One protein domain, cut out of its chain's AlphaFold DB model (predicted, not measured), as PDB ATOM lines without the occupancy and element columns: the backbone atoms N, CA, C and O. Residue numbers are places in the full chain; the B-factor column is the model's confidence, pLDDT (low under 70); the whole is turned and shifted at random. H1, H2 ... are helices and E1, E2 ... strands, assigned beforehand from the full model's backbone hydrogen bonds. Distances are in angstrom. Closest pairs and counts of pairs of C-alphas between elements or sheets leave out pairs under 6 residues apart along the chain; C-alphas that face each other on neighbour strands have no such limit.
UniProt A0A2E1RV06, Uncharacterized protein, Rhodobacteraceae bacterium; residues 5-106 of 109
ATOM      1  N   SER A   5     -12.422 -45.573  -9.711       95.62
ATOM      2  CA  SER A   5     -13.741 -45.307  -9.131       95.62
ATOM      3  C   SER A   5     -14.871 -45.396 -10.160       95.62
ATOM      4  O   SER A   5     -15.908 -45.998  -9.883       95.62
ATOM      5  N   THR A   6     -14.673 -44.851 -11.362       96.88
ATOM      6  CA  THR A   6     -15.654 -44.924 -12.450       96.88
ATOM      7  C   THR A   6     -15.787 -46.348 -12.976       96.88
ATOM      8  O   THR A   6     -16.905 -46.826 -13.161       96.88
ATOM      9  N   LYS A   7     -14.669 -47.063 -13.157       97.69
ATOM     10  CA  LYS A   7     -14.707 -48.471 -13.587       97.69
ATOM     11  C   LYS A   7     -15.473 -49.341 -12.592       97.69
ATOM     12  O   LYS A   7     -16.296 -50.147 -13.005       97.69
ATOM     13  N   ILE A   8     -15.267 -49.144 -11.289       96.88
ATOM     14  CA  ILE A   8     -15.998 -49.871 -10.242       96.88
ATOM     15  C   ILE A   8     -17.498 -49.572 -10.303       96.88
ATOM     16  O   ILE A   8     -18.301 -50.498 -10.215       96.88
ATOM     17  N   LYS A   9     -17.884 -48.306 -10.502       96.06
ATOM     18  CA  LYS A   9     -19.295 -47.927 -10.664       96.06
ATOM     19  C   LYS A   9     -19.934 -48.602 -11.877       96.06
ATOM     20  O   LYS A   9     -21.023 -49.152 -11.751       96.06
ATOM     21  N   GLU A  10     -19.268 -48.605 -13.032       97.56
ATOM     22  CA  GLU A  10     -19.805 -49.265 -14.232       97.56
ATOM     23  C   GLU A  10     -19.820 -50.797 -14.095       97.56
ATOM     24  O   GLU A  10     -20.780 -51.431 -14.528       97.56
ATOM     25  N   TYR A  11     -18.827 -51.400 -13.429       97.50
ATOM     26  CA  TYR A  11     -18.833 -52.829 -13.099       97.50
ATOM     27  C   TYR A  11     -20.022 -53.203 -12.208       97.50
ATOM     28  O   TYR A  11     -20.765 -54.134 -12.517       97.50
ATOM     29  N   LEU A  12     -20.243 -52.463 -11.121       96.12
ATOM     30  CA  LEU A  12     -21.349 -52.717 -10.198       96.12
ATOM     31  C   LEU A  12     -22.705 -52.514 -10.873       96.12
ATOM     32  O   LEU A  12     -23.586 -53.361 -10.746       96.12
ATOM     33  N   LYS A  13     -22.837 -51.469 -11.691       95.44
ATOM     34  CA  LYS A  13     -24.027 -51.222 -12.509       95.44
ATOM     35  C   LYS A  13     -24.304 -52.357 -13.495       95.44
ATOM     36  O   LYS A  13     -25.455 -52.770 -13.618       95.44
ATOM     37  N   ALA A  14     -23.276 -52.897 -14.152       95.81
ATOM     38  CA  ALA A  14     -23.412 -54.067 -15.025       95.81
ATOM     39  C   ALA A  14     -23.856 -55.330 -14.260       95.81
ATOM     40  O   ALA A  14     -24.482 -56.209 -14.847       95.81
ATOM     41  N   ASN A  15     -23.591 -55.388 -12.953       95.31
ATOM     42  CA  ASN A  15     -24.019 -56.455 -12.046       95.31
ATOM     43  C   ASN A  15     -25.291 -56.106 -11.243       95.31
ATOM     44  O   ASN A  15     -25.608 -56.788 -10.275       95.31
ATOM     45  N   GLY A  16     -26.040 -55.066 -11.629       93.44
ATOM     46  CA  GLY A  16     -27.337 -54.730 -11.025       93.44
ATOM     47  C   GLY A  16     -27.291 -53.808  -9.803       93.44
ATOM     48  O   GLY A  16     -28.329 -53.572  -9.191       93.44
ATOM     49  N   HIS A  17     -26.131 -53.244  -9.465       90.75
ATOM     50  CA  HIS A  17     -25.958 -52.296  -8.360       90.75
ATOM     51  C   HIS A  17     -25.741 -50.879  -8.902       90.75
ATOM     52  O   HIS A  17     -24.637 -50.507  -9.297       90.75
ATOM     53  N   THR A  18     -26.808 -50.079  -8.957       84.44
ATOM     54  CA  THR A  18     -26.785 -48.730  -9.558       84.44
ATOM     55  C   THR A  18     -26.522 -47.603  -8.563       84.44
ATOM     56  O   THR A  18     -26.105 -46.522  -8.973       84.44
ATOM     57  N   GLU A  19     -26.755 -47.842  -7.275       82.44
ATOM     58  CA  GLU A  19     -26.498 -46.897  -6.188       82.44
ATOM     59  C   GLU A  19     -25.372 -47.467  -5.329       82.44
ATOM     60  O   GLU A  19     -25.556 -48.472  -4.651       82.44
ATOM     61  N   VAL A  20     -24.182 -46.877  -5.450       85.06
ATOM     62  CA  VAL A  20     -22.970 -47.327  -4.759       85.06
ATOM     63  C   VAL A  20     -22.296 -46.120  -4.131       85.06
ATOM     64  O   VAL A  20     -21.935 -45.166  -4.833       85.06
ATOM     65  N   ASP A  21     -22.075 -46.186  -2.825       85.56
ATOM     66  CA  ASP A  21     -21.282 -45.229  -2.074       85.56
ATOM     67  C   ASP A  21     -19.822 -45.704  -1.990       85.56
ATOM     68  O   ASP A  21     -19.477 -46.644  -1.277       85.56
ATOM     69  N   LEU A  22     -18.922 -45.016  -2.697       86.19
ATOM     70  CA  LEU A  22     -17.482 -45.316  -2.669       86.19
ATOM     71  C   LEU A  22     -16.772 -44.851  -1.378       86.19
ATOM     72  O   LEU A  22     -15.544 -44.849  -1.304       86.19
ATOM     73  N   MET A  23     -17.524 -44.406  -0.373       82.06
ATOM     74  CA  MET A  23     -17.027 -44.105   0.969       82.06
ATOM     75  C   MET A  23     -17.515 -45.110   2.018       82.06
ATOM     76  O   MET A  23     -16.984 -45.103   3.126       82.06
ATOM     77  N   GLN A  24     -18.507 -45.951   1.698       86.19
ATOM     78  CA  GLN A  24     -19.091 -46.936   2.621       86.19
ATOM     79  C   GLN A  24     -19.094 -48.353   2.028       86.19
ATOM     80  O   GLN A  24     -18.626 -49.301   2.662       86.19
ATOM     81  N   ASP A  25     -19.570 -48.498   0.792       90.69
ATOM     82  CA  ASP A  25     -19.752 -49.794   0.141       90.69
ATOM     83  C   ASP A  25     -18.445 -50.334  -0.452       90.69
ATOM     84  O   ASP A  25     -18.155 -51.531  -0.393       90.69
ATOM     85  N   VAL A  26     -17.636 -49.445  -1.033       93.62
ATOM     86  CA  VAL A  26     -16.321 -49.779  -1.593       93.62
ATOM     87  C   VAL A  26     -15.334 -48.688  -1.220       93.62
ATOM     88  O   VAL A  26     -15.369 -47.610  -1.804       93.62
ATOM     89  N   LEU A  27     -14.424 -48.970  -0.288       93.94
ATOM     90  CA  LEU A  27     -13.422 -47.994   0.128       93.94
ATOM     91  C   LEU A  27     -12.209 -48.051  -0.799       93.94
ATOM     92  O   LEU A  27     -11.503 -49.064  -0.871       93.94
ATOM     93  N   LEU A  28     -11.951 -46.942  -1.489       93.31
ATOM     94  CA  LEU A  28     -10.743 -46.760  -2.287       93.31
ATOM     95  C   LEU A  28      -9.660 -46.071  -1.464       93.31
ATOM     96  O   LEU A  28      -9.937 -45.146  -0.703       93.31
ATOM     97  N   GLN A  29      -8.421 -46.517  -1.643       92.88
ATOM     98  CA  GLN A  29      -7.247 -45.908  -1.032       92.88
ATOM     99  C   GLN A  29      -6.190 -45.647  -2.102       92.88
ATOM    100  O   GLN A  29      -6.066 -46.411  -3.056       92.88
ATOM    101  N   ASP A  30      -5.435 -44.568  -1.926       94.31
ATOM    102  CA  ASP A  30      -4.203 -44.301  -2.659       94.31
ATOM    103  C   ASP A  30      -3.110 -43.970  -1.640       94.31
ATOM    104  O   ASP A  30      -3.193 -43.001  -0.884       94.31
ATOM    105  N   ASP A  31      -2.123 -44.844  -1.568       93.50
ATOM    106  CA  ASP A  31      -0.959 -44.814  -0.693       93.50
ATOM    107  C   ASP A  31       0.309 -44.348  -1.435       93.50
ATOM    108  O   ASP A  31       1.426 -44.524  -0.951       93.50
ATOM    109  N   GLY A  32       0.138 -43.708  -2.601       92.69
ATOM    110  CA  GLY A  32       1.208 -43.137  -3.426       92.69
ATOM    111  C   GLY A  32       1.650 -44.030  -4.588       92.69
ATOM    112  O   GLY A  32       2.532 -43.642  -5.352       92.69
ATOM    113  N   GLN A  33       1.037 -45.207  -4.735       91.75
ATOM    114  CA  GLN A  33       1.271 -46.152  -5.838       91.75
ATOM    115  C   GLN A  33       0.083 -46.228  -6.808       91.75
ATOM    116  O   GLN A  33       0.082 -47.045  -7.730       91.75
ATOM    117  N   GLY A  34      -0.909 -45.356  -6.624       90.50
ATOM    118  CA  GLY A  34      -2.141 -45.332  -7.388       90.50
ATOM    119  C   GLY A  34      -3.318 -45.935  -6.618       90.50
ATOM    120  O   GLY A  34      -3.142 -46.655  -5.630       90.50
ATOM    121  N   PRO A  35      -4.548 -45.639  -7.066       93.88
ATOM    122  CA  PRO A  35      -5.751 -46.039  -6.361       93.88
ATOM    123  C   PRO A  35      -5.957 -47.554  -6.425       93.88
ATOM    124  O   PRO A  35      -5.821 -48.171  -7.482       93.88
ATOM    125  N   HIS A  36      -6.379 -48.141  -5.308       94.12
ATOM    126  CA  HIS A  36      -6.765 -49.544  -5.205       94.12
ATOM    127  C   HIS A  36      -8.005 -49.721  -4.316       94.12
ATOM    128  O   HIS A  36      -8.374 -48.850  -3.527       94.12
ATOM    129  N   ILE A  37      -8.663 -50.875  -4.444       95.50
ATOM    130  CA  ILE A  37      -9.789 -51.257  -3.582       95.50
ATOM    131  C   ILE A  37      -9.234 -51.785  -2.260       95.50
ATOM    132  O   ILE A  37      -8.692 -52.898  -2.231       95.50
ATOM    133  N   LYS A  38      -9.419 -51.011  -1.189       94.88
ATOM    134  CA  LYS A  38      -9.050 -51.384   0.179       94.88
ATOM    135  C   LYS A  38     -10.093 -52.302   0.807       94.88
ATOM    136  O   LYS A  38      -9.743 -53.353   1.333       94.88
ATOM    137  N   GLU A  39     -11.367 -51.928   0.714       95.12
ATOM    138  CA  GLU A  39     -12.486 -52.688   1.279       95.12
ATOM    139  C   GLU A  39     -13.575 -52.902   0.230       95.12
ATOM    140  O   GLU A  39     -13.802 -52.053  -0.636       95.12
ATOM    141  N   TRP A  40     -14.230 -54.060   0.302       95.75
ATOM    142  CA  TRP A  40     -15.311 -54.454  -0.595       95.75
ATOM    143  C   TRP A  40     -16.469 -55.006   0.234       95.75
ATOM    144  O   TRP A  40     -16.441 -56.165   0.644       95.75
ATOM    145  N   ASN A  41     -17.473 -54.166   0.478       94.25
ATOM    146  CA  ASN A  41     -18.619 -54.471   1.336       94.25
ATOM    147  C   ASN A  41     -19.899 -54.753   0.525       94.25
ATOM    148  O   ASN A  41     -21.002 -54.761   1.068       94.25
ATOM    149  N   ILE A  42     -19.768 -55.020  -0.780       92.12
ATOM    150  CA  ILE A  42     -20.897 -55.348  -1.655       92.12
ATOM    151  C   ILE A  42     -21.255 -56.828  -1.510       92.12
ATOM    152  O   ILE A  42     -20.458 -57.717  -1.814       92.12
ATOM    153  N   SER A  43     -22.488 -57.099  -1.087       91.31
ATOM    154  CA  SER A  43     -23.047 -58.453  -1.063       91.31
ATOM    155  C   SER A  43     -23.598 -58.845  -2.433       91.31
ATOM    156  O   SER A  43     -24.239 -58.039  -3.098       91.31
ATOM    157  N   GLY A  44     -23.391 -60.100  -2.837       91.19
ATOM    158  CA  GLY A  44     -23.938 -60.644  -4.089       91.19
ATOM    159  C   GLY A  44     -23.107 -60.361  -5.346       91.19
ATOM    160  O   GLY A  44     -23.410 -60.931  -6.391       91.19
ATOM    161  N   VAL A  45     -22.033 -59.570  -5.246       94.38
ATOM    162  CA  VAL A  45     -21.097 -59.298  -6.348       94.38
ATOM    163  C   VAL A  45     -19.665 -59.442  -5.852       94.38
ATOM    164  O   VAL A  45     -19.291 -58.893  -4.815       94.38
ATOM    165  N   ALA A  46     -18.855 -60.197  -6.589       96.19
ATOM    166  CA  ALA A  46     -17.445 -60.366  -6.268       96.19
ATOM    167  C   ALA A  46     -16.663 -59.065  -6.505       96.19
ATOM    168  O   ALA A  46     -17.022 -58.248  -7.350       96.19
ATOM    169  N   LYS A  47     -15.551 -58.889  -5.783       96.50
ATOM    170  CA  LYS A  47     -14.575 -57.845  -6.114       96.50
ATOM    171  C   LYS A  47     -14.091 -58.066  -7.560       96.50
ATOM    172  O   LYS A  47     -13.739 -59.202  -7.884       96.50
ATOM    173  N   PRO A  48     -14.051 -57.026  -8.411       97.31
ATOM    174  CA  PRO A  48     -13.698 -57.188  -9.814       97.31
ATOM    175  C   PRO A  48     -12.239 -57.615  -9.981       97.31
ATOM    176  O   PRO A  48     -11.351 -57.157  -9.255       97.31
ATOM    177  N   SER A  49     -11.999 -58.461 -10.977       97.06
ATOM    178  CA  SER A  49     -10.670 -58.753 -11.511       97.06
ATOM    179  C   SER A  49     -10.189 -57.648 -12.462       97.06
ATOM    180  O   SER A  49     -10.975 -56.824 -12.936       97.06
ATOM    181  N   ASP A  50      -8.908 -57.669 -12.830       96.62
ATOM    182  CA  ASP A  50      -8.369 -56.753 -13.847       96.62
ATOM    183  C   ASP A  50      -9.071 -56.911 -15.205       96.62
ATOM    184  O   ASP A  50      -9.268 -55.927 -15.926       96.62
ATOM    185  N   SER A  51      -9.501 -58.130 -15.553       97.62
ATOM    186  CA  SER A  51     -10.291 -58.374 -16.763       97.62
ATOM    187  C   SER A  51     -11.689 -57.769 -16.678       97.62
ATOM    188  O   SER A  51     -12.154 -57.210 -17.670       97.62
ATOM    189  N   ASP A  52     -12.329 -57.807 -15.505       98.00
ATOM    190  CA  ASP A  52     -13.639 -57.178 -15.304       98.00
ATOM    191  C   ASP A  52     -13.538 -55.655 -15.437       98.00
ATOM    192  O   ASP A  52     -14.348 -55.026 -16.118       98.00
ATOM    193  N   LEU A  53     -12.494 -55.059 -14.847       97.69
ATOM    194  CA  LEU A  53     -12.216 -53.625 -14.960       97.69
ATOM    195  C   LEU A  53     -11.876 -53.213 -16.397       97.69
ATOM    196  O   LEU A  53     -12.278 -52.139 -16.842       97.69
ATOM    197  N   SER A  54     -11.165 -54.067 -17.135       97.75
ATOM    198  CA  SER A  54     -10.849 -53.831 -18.547       97.75
ATOM    199  C   SER A  54     -12.095 -53.916 -19.433       97.75
ATOM    200  O   SER A  54     -12.230 -53.134 -20.373       97.75
ATOM    201  N   ALA A  55     -13.033 -54.817 -19.123       98.25
ATOM    202  CA  ALA A  55     -14.271 -54.980 -19.885       98.25
ATOM    203  C   ALA A  55     -15.181 -53.738 -19.819       98.25
ATOM    204  O   ALA A  55     -15.877 -53.431 -20.786       98.25
ATOM    205  N   VAL A  56     -15.145 -52.990 -18.711       98.12
ATOM    206  CA  VAL A  56     -15.938 -51.761 -18.523       98.12
ATOM    207  C   VAL A  56     -15.183 -50.473 -18.865       98.12
ATOM    208  O   VAL A  56     -15.750 -49.387 -18.762       98.12
ATOM    209  N   GLU A  57     -13.930 -50.564 -19.319       98.06
ATOM    210  CA  GLU A  57     -13.064 -49.415 -19.620       98.06
ATOM    211  C   GLU A  57     -13.730 -48.420 -20.579       98.06
ATOM    212  O   GLU A  57     -13.745 -47.216 -20.324       98.06
ATOM    213  N   SER A  58     -14.310 -48.906 -21.679       98.00
ATOM    214  CA  SER A  58     -14.961 -48.033 -22.663       98.00
ATOM    215  C   SER A  58     -16.167 -47.307 -22.065       98.00
ATOM    216  O   SER A  58     -16.312 -46.106 -22.271       98.00
ATOM    217  N   ALA A  59     -17.006 -48.011 -21.300       97.69
ATOM    218  CA  ALA A  59     -18.175 -47.423 -20.651       97.69
ATOM    219  C   ALA A  59     -17.769 -46.367 -19.613       97.69
ATOM    220  O   ALA A  59     -18.356 -45.286 -19.569       97.69
ATOM    221  N   ALA A  60     -16.720 -46.640 -18.835       97.69
ATOM    222  CA  ALA A  60     -16.188 -45.706 -17.851       97.69
ATOM    223  C   ALA A  60     -15.585 -44.450 -18.508       97.69
ATOM    224  O   ALA A  60     -15.853 -43.338 -18.056       97.69
ATOM    225  N   ASN A  61     -14.849 -44.593 -19.618       98.25
ATOM    226  CA  ASN A  61     -14.347 -43.439 -20.377       98.25
ATOM    227  C   ASN A  61     -15.505 -42.578 -20.917       98.25
ATOM    228  O   ASN A  61     -15.465 -41.353 -20.803       98.25
ATOM    229  N   THR A  62     -16.562 -43.202 -21.450       98.06
ATOM    230  CA  THR A  62     -17.773 -42.489 -21.890       98.06
ATOM    231  C   THR A  62     -18.464 -41.774 -20.728       98.06
ATOM    232  O   THR A  62     -18.908 -40.637 -20.883       98.06
ATOM    233  N   ALA A  63     -18.549 -42.402 -19.552       97.06
ATOM    234  CA  ALA A  63     -19.149 -41.795 -18.368       97.06
ATOM    235  C   ALA A  63     -18.379 -40.543 -17.912       97.06
ATOM    236  O   ALA A  63     -18.997 -39.510 -17.651       97.06
ATOM    237  N   GLU A  64     -17.045 -40.595 -17.882       97.50
ATOM    238  CA  GLU A  64     -16.196 -39.450 -17.523       97.50
ATOM    239  C   GLU A  64     -16.285 -38.312 -18.540       97.50
ATOM    240  O   GLU A  64     -16.475 -37.157 -18.151       97.50
ATOM    241  N   ALA A  65     -16.228 -38.628 -19.836       97.25
ATOM    242  CA  ALA A  65     -16.402 -37.636 -20.896       97.25
ATOM    243  C   ALA A  65     -17.775 -36.949 -20.791       97.25
ATOM    244  O   ALA A  65     -17.883 -35.720 -20.812       97.25
ATOM    245  N   ASN A  66     -18.833 -37.731 -20.573       97.88
ATOM    246  CA  ASN A  66     -20.181 -37.202 -20.406       97.88
ATOM    247  C   ASN A  66     -20.340 -36.372 -19.127       97.88
ATOM    248  O   ASN A  66     -21.064 -35.376 -19.149       97.88
ATOM    249  N   ALA A  67     -19.669 -36.732 -18.032       97.50
ATOM    250  CA  ALA A  67     -19.679 -35.944 -16.802       97.50
ATOM    251  C   ALA A  67     -19.046 -34.558 -17.008       97.50
ATOM    252  O   ALA A  67     -19.607 -33.560 -16.554       97.50
ATOM    253  N   GLN A  68     -17.942 -34.476 -17.759       97.38
ATOM    254  CA  GLN A  68     -17.320 -33.198 -18.129       97.38
ATOM    255  C   GLN A  68     -18.266 -32.341 -18.976       97.38
ATOM    256  O   GLN A  68     -18.493 -31.172 -18.669       97.38
ATOM    257  N   VAL A  69     -18.893 -32.937 -19.993       98.38
ATOM    258  CA  VAL A  69     -19.893 -32.256 -20.830       98.38
ATOM    259  C   VAL A  69     -21.068 -31.744 -19.993       98.38
ATOM    260  O   VAL A  69     -21.529 -30.620 -20.188       98.38
ATOM    261  N   ILE A  70     -21.563 -32.543 -19.044       98.25
ATOM    262  CA  ILE A  70     -22.647 -32.136 -18.142       98.25
ATOM    263  C   ILE A  70     -22.210 -30.960 -17.265       98.25
ATOM    264  O   ILE A  70     -22.971 -30.002 -17.149       98.25
ATOM    265  N   ALA A  71     -21.002 -30.990 -16.699       98.06
ATOM    266  CA  ALA A  71     -20.477 -29.883 -15.902       98.06
ATOM    267  C   ALA A  71     -20.420 -28.578 -16.717       98.06
ATOM    268  O   ALA A  71     -20.904 -27.541 -16.256       98.06
ATOM    269  N   THR A  72     -19.937 -28.644 -17.963       98.31
ATOM    270  CA  THR A  72     -19.938 -27.503 -18.891       98.31
ATOM    271  C   THR A  72     -21.353 -26.994 -19.155       98.31
ATOM    272  O   THR A  72     -21.617 -25.797 -19.047       98.31
ATOM    273  N   ARG A  73     -22.301 -27.895 -19.441       98.25
ATOM    274  CA  ARG A  73     -23.707 -27.527 -19.664       98.25
ATOM    275  C   ARG A  73     -24.314 -26.836 -18.446       98.25
ATOM    276  O   ARG A  73     -24.945 -25.802 -18.616       98.25
ATOM    277  N   VAL A  74     -24.107 -27.363 -17.238       97.50
ATOM    278  CA  VAL A  74     -24.619 -26.770 -15.988       97.50
ATOM    279  C   VAL A  74     -24.060 -25.364 -15.777       97.50
ATOM    280  O   VAL A  74     -24.821 -24.442 -15.488       97.50
ATOM    281  N   ALA A  75     -22.758 -25.166 -15.999       97.94
ATOM    282  CA  ALA A  75     -22.150 -23.840 -15.927       97.94
ATOM    283  C   ALA A  75     -22.765 -22.859 -16.948       97.94
ATOM    284  O   ALA A  75     -23.046 -21.709 -16.610       97.94
ATOM    285  N   LEU A  76     -23.028 -23.318 -18.180       98.06
ATOM    286  CA  LEU A  76     -23.638 -22.512 -19.247       98.06
ATOM    287  C   LEU A  76     -25.133 -22.231 -19.027       98.06
ATOM    288  O   LEU A  76     -25.623 -21.148 -19.366       98.06
ATOM    289  N   TYR A  77     -25.878 -23.178 -18.453       97.81
ATOM    290  CA  TYR A  77     -27.260 -22.949 -18.027       97.81
ATOM    291  C   TYR A  77     -27.314 -21.824 -16.997       97.81
ATOM    292  O   TYR A  77     -28.164 -20.938 -17.120       97.81
ATOM    293  N   GLY A  78     -26.346 -21.809 -16.078       96.75
ATOM    294  CA  GLY A  78     -26.315 -20.927 -14.922       96.75
ATOM    295  C   GLY A  78     -27.176 -21.461 -13.780       96.75
ATOM    296  O   GLY A  78     -27.699 -22.572 -13.830       96.75
ATOM    297  N   GLY A  79     -27.306 -20.660 -12.723       96.69
ATOM    298  CA  GLY A  79     -28.195 -20.985 -11.609       96.69
ATOM    299  C   GLY A  79     -29.672 -20.817 -11.974       96.69
ATOM    300  O   GLY A  79     -30.015 -20.130 -12.936       96.69
ATOM    301  N   ALA A  80     -30.550 -21.377 -11.140       96.75
ATOM    302  CA  ALA A  80     -31.998 -21.310 -11.336       96.75
ATOM    303  C   ALA A  80     -32.521 -19.867 -11.482       96.75
ATOM    304  O   ALA A  80     -33.383 -19.622 -12.316       96.75
ATOM    305  N   ILE A  81     -31.962 -18.907 -10.732       98.00
ATOM    306  CA  ILE A  81     -32.341 -17.484 -10.817       98.00
ATOM    307  C   ILE A  81     -32.108 -16.938 -12.229       98.00
ATOM    308  O   ILE A  81     -33.026 -16.381 -12.813       98.00
ATOM    309  N   LYS A  82     -30.933 -17.184 -12.821       96.88
ATOM    310  CA  LYS A  82     -30.611 -16.725 -14.182       96.88
ATOM    311  C   LYS A  82     -31.558 -17.320 -15.226       96.88
ATOM    312  O   LYS A  82     -31.942 -16.645 -16.175       96.88
ATOM    313  N   GLN A  83     -31.918 -18.595 -15.073       97.94
ATOM    314  CA  GLN A  83     -32.870 -19.235 -15.982       97.94
ATOM    315  C   GLN A  83     -34.272 -18.639 -15.831       97.94
ATOM    316  O   GLN A  83     -34.930 -18.380 -16.834       97.94
ATOM    317  N   LEU A  84     -34.712 -18.379 -14.596       98.38
ATOM    318  CA  LEU A  84     -35.991 -17.725 -14.316       98.38
ATOM    319  C   LEU A  84     -36.032 -16.292 -14.862       98.38
ATOM    320  O   LEU A  84     -37.011 -15.936 -15.508       98.38
ATOM    321  N   GLU A  85     -34.975 -15.503 -14.665       98.06
ATOM    322  CA  GLU A  85     -34.838 -14.161 -15.245       98.06
ATOM    323  C   GLU A  85     -34.933 -14.216 -16.772       98.06
ATOM    324  O   GLU A  85     -35.755 -13.513 -17.353       98.06
ATOM    325  N   ASN A  86     -34.205 -15.130 -17.426       97.81
ATOM    326  CA  ASN A  86     -34.273 -15.273 -18.880       97.81
ATOM    327  C   ASN A  86     -35.676 -15.671 -19.372       97.81
ATOM    328  O   ASN A  86     -36.114 -15.195 -20.416       97.81
ATOM    329  N   ILE A  87     -36.400 -16.513 -18.627       98.56
ATOM    330  CA  ILE A  87     -37.793 -16.866 -18.942       98.56
ATOM    331  C   ILE A  87     -38.718 -15.652 -18.786       98.56
ATOM    332  O   ILE A  87     -39.598 -15.456 -19.620       98.56
ATOM    333  N   ILE A  88     -38.541 -14.845 -17.737       98.44
ATOM    334  CA  ILE A  88     -39.356 -13.647 -17.487       98.44
ATOM    335  C   ILE A  88     -39.095 -12.572 -18.551       98.44
ATOM    336  O   ILE A  88     -40.035 -11.927 -19.006       98.44
ATOM    337  N   GLU A  89     -37.839 -12.393 -18.963       98.31
ATOM    338  CA  GLU A  89     -37.429 -11.363 -19.923       98.31
ATOM    339  C   GLU A  89     -37.677 -11.764 -21.382       98.31
ATOM    340  O   GLU A  89     -38.155 -10.951 -22.171       98.31
ATOM    341  N   ASN A  90     -37.361 -13.012 -21.745       98.19
ATOM    342  CA  ASN A  90     -37.314 -13.470 -23.138       98.19
ATOM    343  C   ASN A  90     -38.334 -14.577 -23.461       98.19
ATOM    344  O   ASN A  90     -38.498 -14.943 -24.626       98.19
ATOM    345  N   GLY A  91     -39.044 -15.099 -22.460       98.44
ATOM    346  CA  GLY A  91     -40.056 -16.141 -22.621       98.44
ATOM    347  C   GLY A  91     -39.510 -17.572 -22.556       98.44
ATOM    348  O   GLY A  91     -38.320 -17.842 -22.734       98.44
ATOM    349  N   LEU A  92     -40.417 -18.524 -22.313       98.38
ATOM    350  CA  LEU A  92     -40.083 -19.946 -22.172       98.38
ATOM    351  C   LEU A  92     -39.475 -20.539 -23.452       98.38
ATOM    352  O   LEU A  92     -38.497 -21.281 -23.370       98.38
ATOM    353  N   ASP A  93     -40.006 -20.189 -24.626       98.62
ATOM    354  CA  ASP A  93     -39.511 -20.709 -25.908       98.62
ATOM    355  C   ASP A  93     -38.058 -20.289 -26.175       98.62
ATOM    356  O   ASP A  93     -37.255 -21.089 -26.662       98.62
ATOM    357  N   ALA A  94     -37.684 -19.063 -25.789       97.81
ATOM    358  CA  ALA A  94     -36.312 -18.582 -25.899       97.81
ATOM    359  C   ALA A  94     -35.361 -19.357 -24.970       97.81
ATOM    360  O   ALA A  94     -34.264 -19.734 -25.389       97.81
ATOM    361  N   GLU A  95     -35.774 -19.654 -23.732       98.50
ATOM    362  CA  GLU A  95     -34.976 -20.482 -22.817       98.50
ATOM    363  C   GLU A  95     -34.840 -21.927 -23.324       98.50
ATOM    364  O   GLU A  95     -33.747 -22.496 -23.264       98.50
ATOM    365  N   ILE A  96     -35.905 -22.507 -23.891       98.44
ATOM    366  CA  ILE A  96     -35.859 -23.832 -24.526       98.44
ATOM    367  C   ILE A  96     -34.838 -23.838 -25.670       98.44
ATOM    368  O   ILE A  96     -33.979 -24.726 -25.715       98.44
ATOM    369  N   ALA A  97     -34.884 -22.841 -26.559       98.50
ATOM    370  CA  ALA A  97     -33.944 -22.713 -27.670       98.50
ATOM    371  C   ALA A  97     -32.496 -22.550 -27.178       98.50
ATOM    372  O   ALA A  97     -31.592 -23.232 -27.665       98.50
ATOM    373  N   ARG A  98     -32.274 -21.719 -26.152       98.19
ATOM    374  CA  ARG A  98     -30.954 -21.513 -25.541       98.19
ATOM    375  C   ARG A  98     -30.387 -22.809 -24.957       98.19
ATOM    376  O   ARG A  98     -29.234 -23.156 -25.214       98.19
ATOM    377  N   VAL A  99     -31.185 -23.548 -24.187       98.31
ATOM    378  CA  VAL A  99     -30.777 -24.834 -23.597       98.31
ATOM    379  C   VAL A  99     -30.506 -25.879 -24.680       98.31
ATOM    380  O   VAL A  99     -29.557 -26.659 -24.546       98.31
ATOM    381  N   ALA A 100     -31.310 -25.910 -25.745       98.50
ATOM    382  CA  ALA A 100     -31.097 -26.799 -26.883       98.50
ATOM    383  C   ALA A 100     -29.767 -26.501 -27.590       98.50
ATOM    384  O   ALA A 100     -28.988 -27.429 -27.807       98.50
ATOM    385  N   GLN A 101     -29.462 -25.225 -27.844       98.62
ATOM    386  CA  GLN A 101     -28.193 -24.803 -28.442       98.62
ATOM    387  C   GLN A 101     -26.998 -25.221 -27.576       98.62
ATOM    388  O   GLN A 101     -26.079 -25.869 -28.066       98.62
ATOM    389  N   ILE A 102     -27.054 -24.986 -26.259       98.56
ATOM    390  CA  ILE A 102     -25.996 -25.420 -25.330       98.56
ATOM    391  C   ILE A 102     -25.771 -26.938 -25.400       98.56
ATOM    392  O   ILE A 102     -24.632 -27.402 -25.335       98.56
ATOM    393  N   LYS A 103     -26.838 -27.739 -25.528       98.38
ATOM    394  CA  LYS A 103     -26.717 -29.200 -25.674       98.38
ATOM    395  C   LYS A 103     -26.116 -29.601 -27.020       98.38
ATOM    396  O   LYS A 103     -25.374 -30.581 -27.043       98.38
ATOM    397  N   ALA A 104     -26.449 -28.882 -28.090       98.44
ATOM    398  CA  ALA A 104     -25.918 -29.108 -29.430       98.44
ATOM    399  C   ALA A 104     -24.420 -28.772 -29.507       98.44
ATOM    400  O   ALA A 104     -23.651 -29.576 -30.025       98.44
ATOM    401  N   ASP A 105     -24.002 -27.658 -28.902       98.44
ATOM    402  CA  ASP A 105     -22.599 -27.219 -28.863       98.44
ATOM    403  C   ASP A 105     -21.728 -28.087 -27.944       98.44
ATOM    404  O   ASP A 105     -20.507 -28.114 -28.065       98.44
ATOM    405  N   ASN A 106     -22.353 -28.811 -27.012       98.06
ATOM    406  CA  ASN A 106     -21.675 -29.665 -26.042       98.06
ATOM    407  C   ASN A 106     -22.302 -31.065 -26.064       98.06
ATOM    408  O   ASN A 106     -23.021 -31.403 -25.118       98.06
TER     409      ASN A 106
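Overview. This is residues 5 to 106 of the 109 residues of an uncharacterized protein of Rhodobacteraceae bacterium (UniProt A0A2E1RV06). A long helix, H3, joins two ends of an elongated model: a small head of H1, H2 and the hairpin E1 and E2 at one end, and at the other H4 and H5, with H5 folding back toward H3. The 102 printed residues include five named helices and two named strands, in the order H1, E1, E2, H2, H3, H4, H5; the sheet E1 - E2 is antiparallel and the class is mostly helix. The whole is only just extended, close to loose, with a radius of gyration of the C-alphas of 19.2 A and spans of 54 by 30 by 24 A.

Arrangement. E1, residues 26 to 30, and E2, residues 35 to 40, form an antiparallel hairpin at 150 degrees, with N 36 and O 29 within hydrogen-bond range at 2.9 A. H1, residues 5 to 14, has its closest C-alpha to E1 at Ser 5, 7.6 A from Leu 28. H1 touches H2, residues 50 to 55, with C-alphas 7 and 53 closest at 5.9 A. Residues 57 to 64 of H3, residues 57 to 77, touch H1, only just about perpendicular at 70.3 degrees; C-alphas 60 and 7 are closest, 5.3 A. H5, residues 92 to 105, touches H3 at a steep tilt of 39 degrees, opposite ways, through residues 99 to 103 of H5 and 73 to 77 of H3; C-alphas 102 and 73 are closest, 6.5 A. Residues 94 to 95 of H5 touch H4, residues 80 to 90, with C-alphas 95 and 87 closest at 6.0 A. In the five helices every O i to N i+4 pair is within hydrogen-bond range.

Along the chain. H1 begins at C-alpha 5 (-13.741, -45.307, -9.131). H3 is 30.1 A long and H5 20.1 A, ending at C-alpha 105 (-22.599, -27.219, -28.863).

Size, cuts and confidence. The two C-alphas farthest apart, Ser 49 and Glu 89, are 55.1 A apart. The printed part has no cut; the link from H1 to E1, 11 residues, is long. Mean pLDDT of the printed part is 95.8, and no printed residue is under 70.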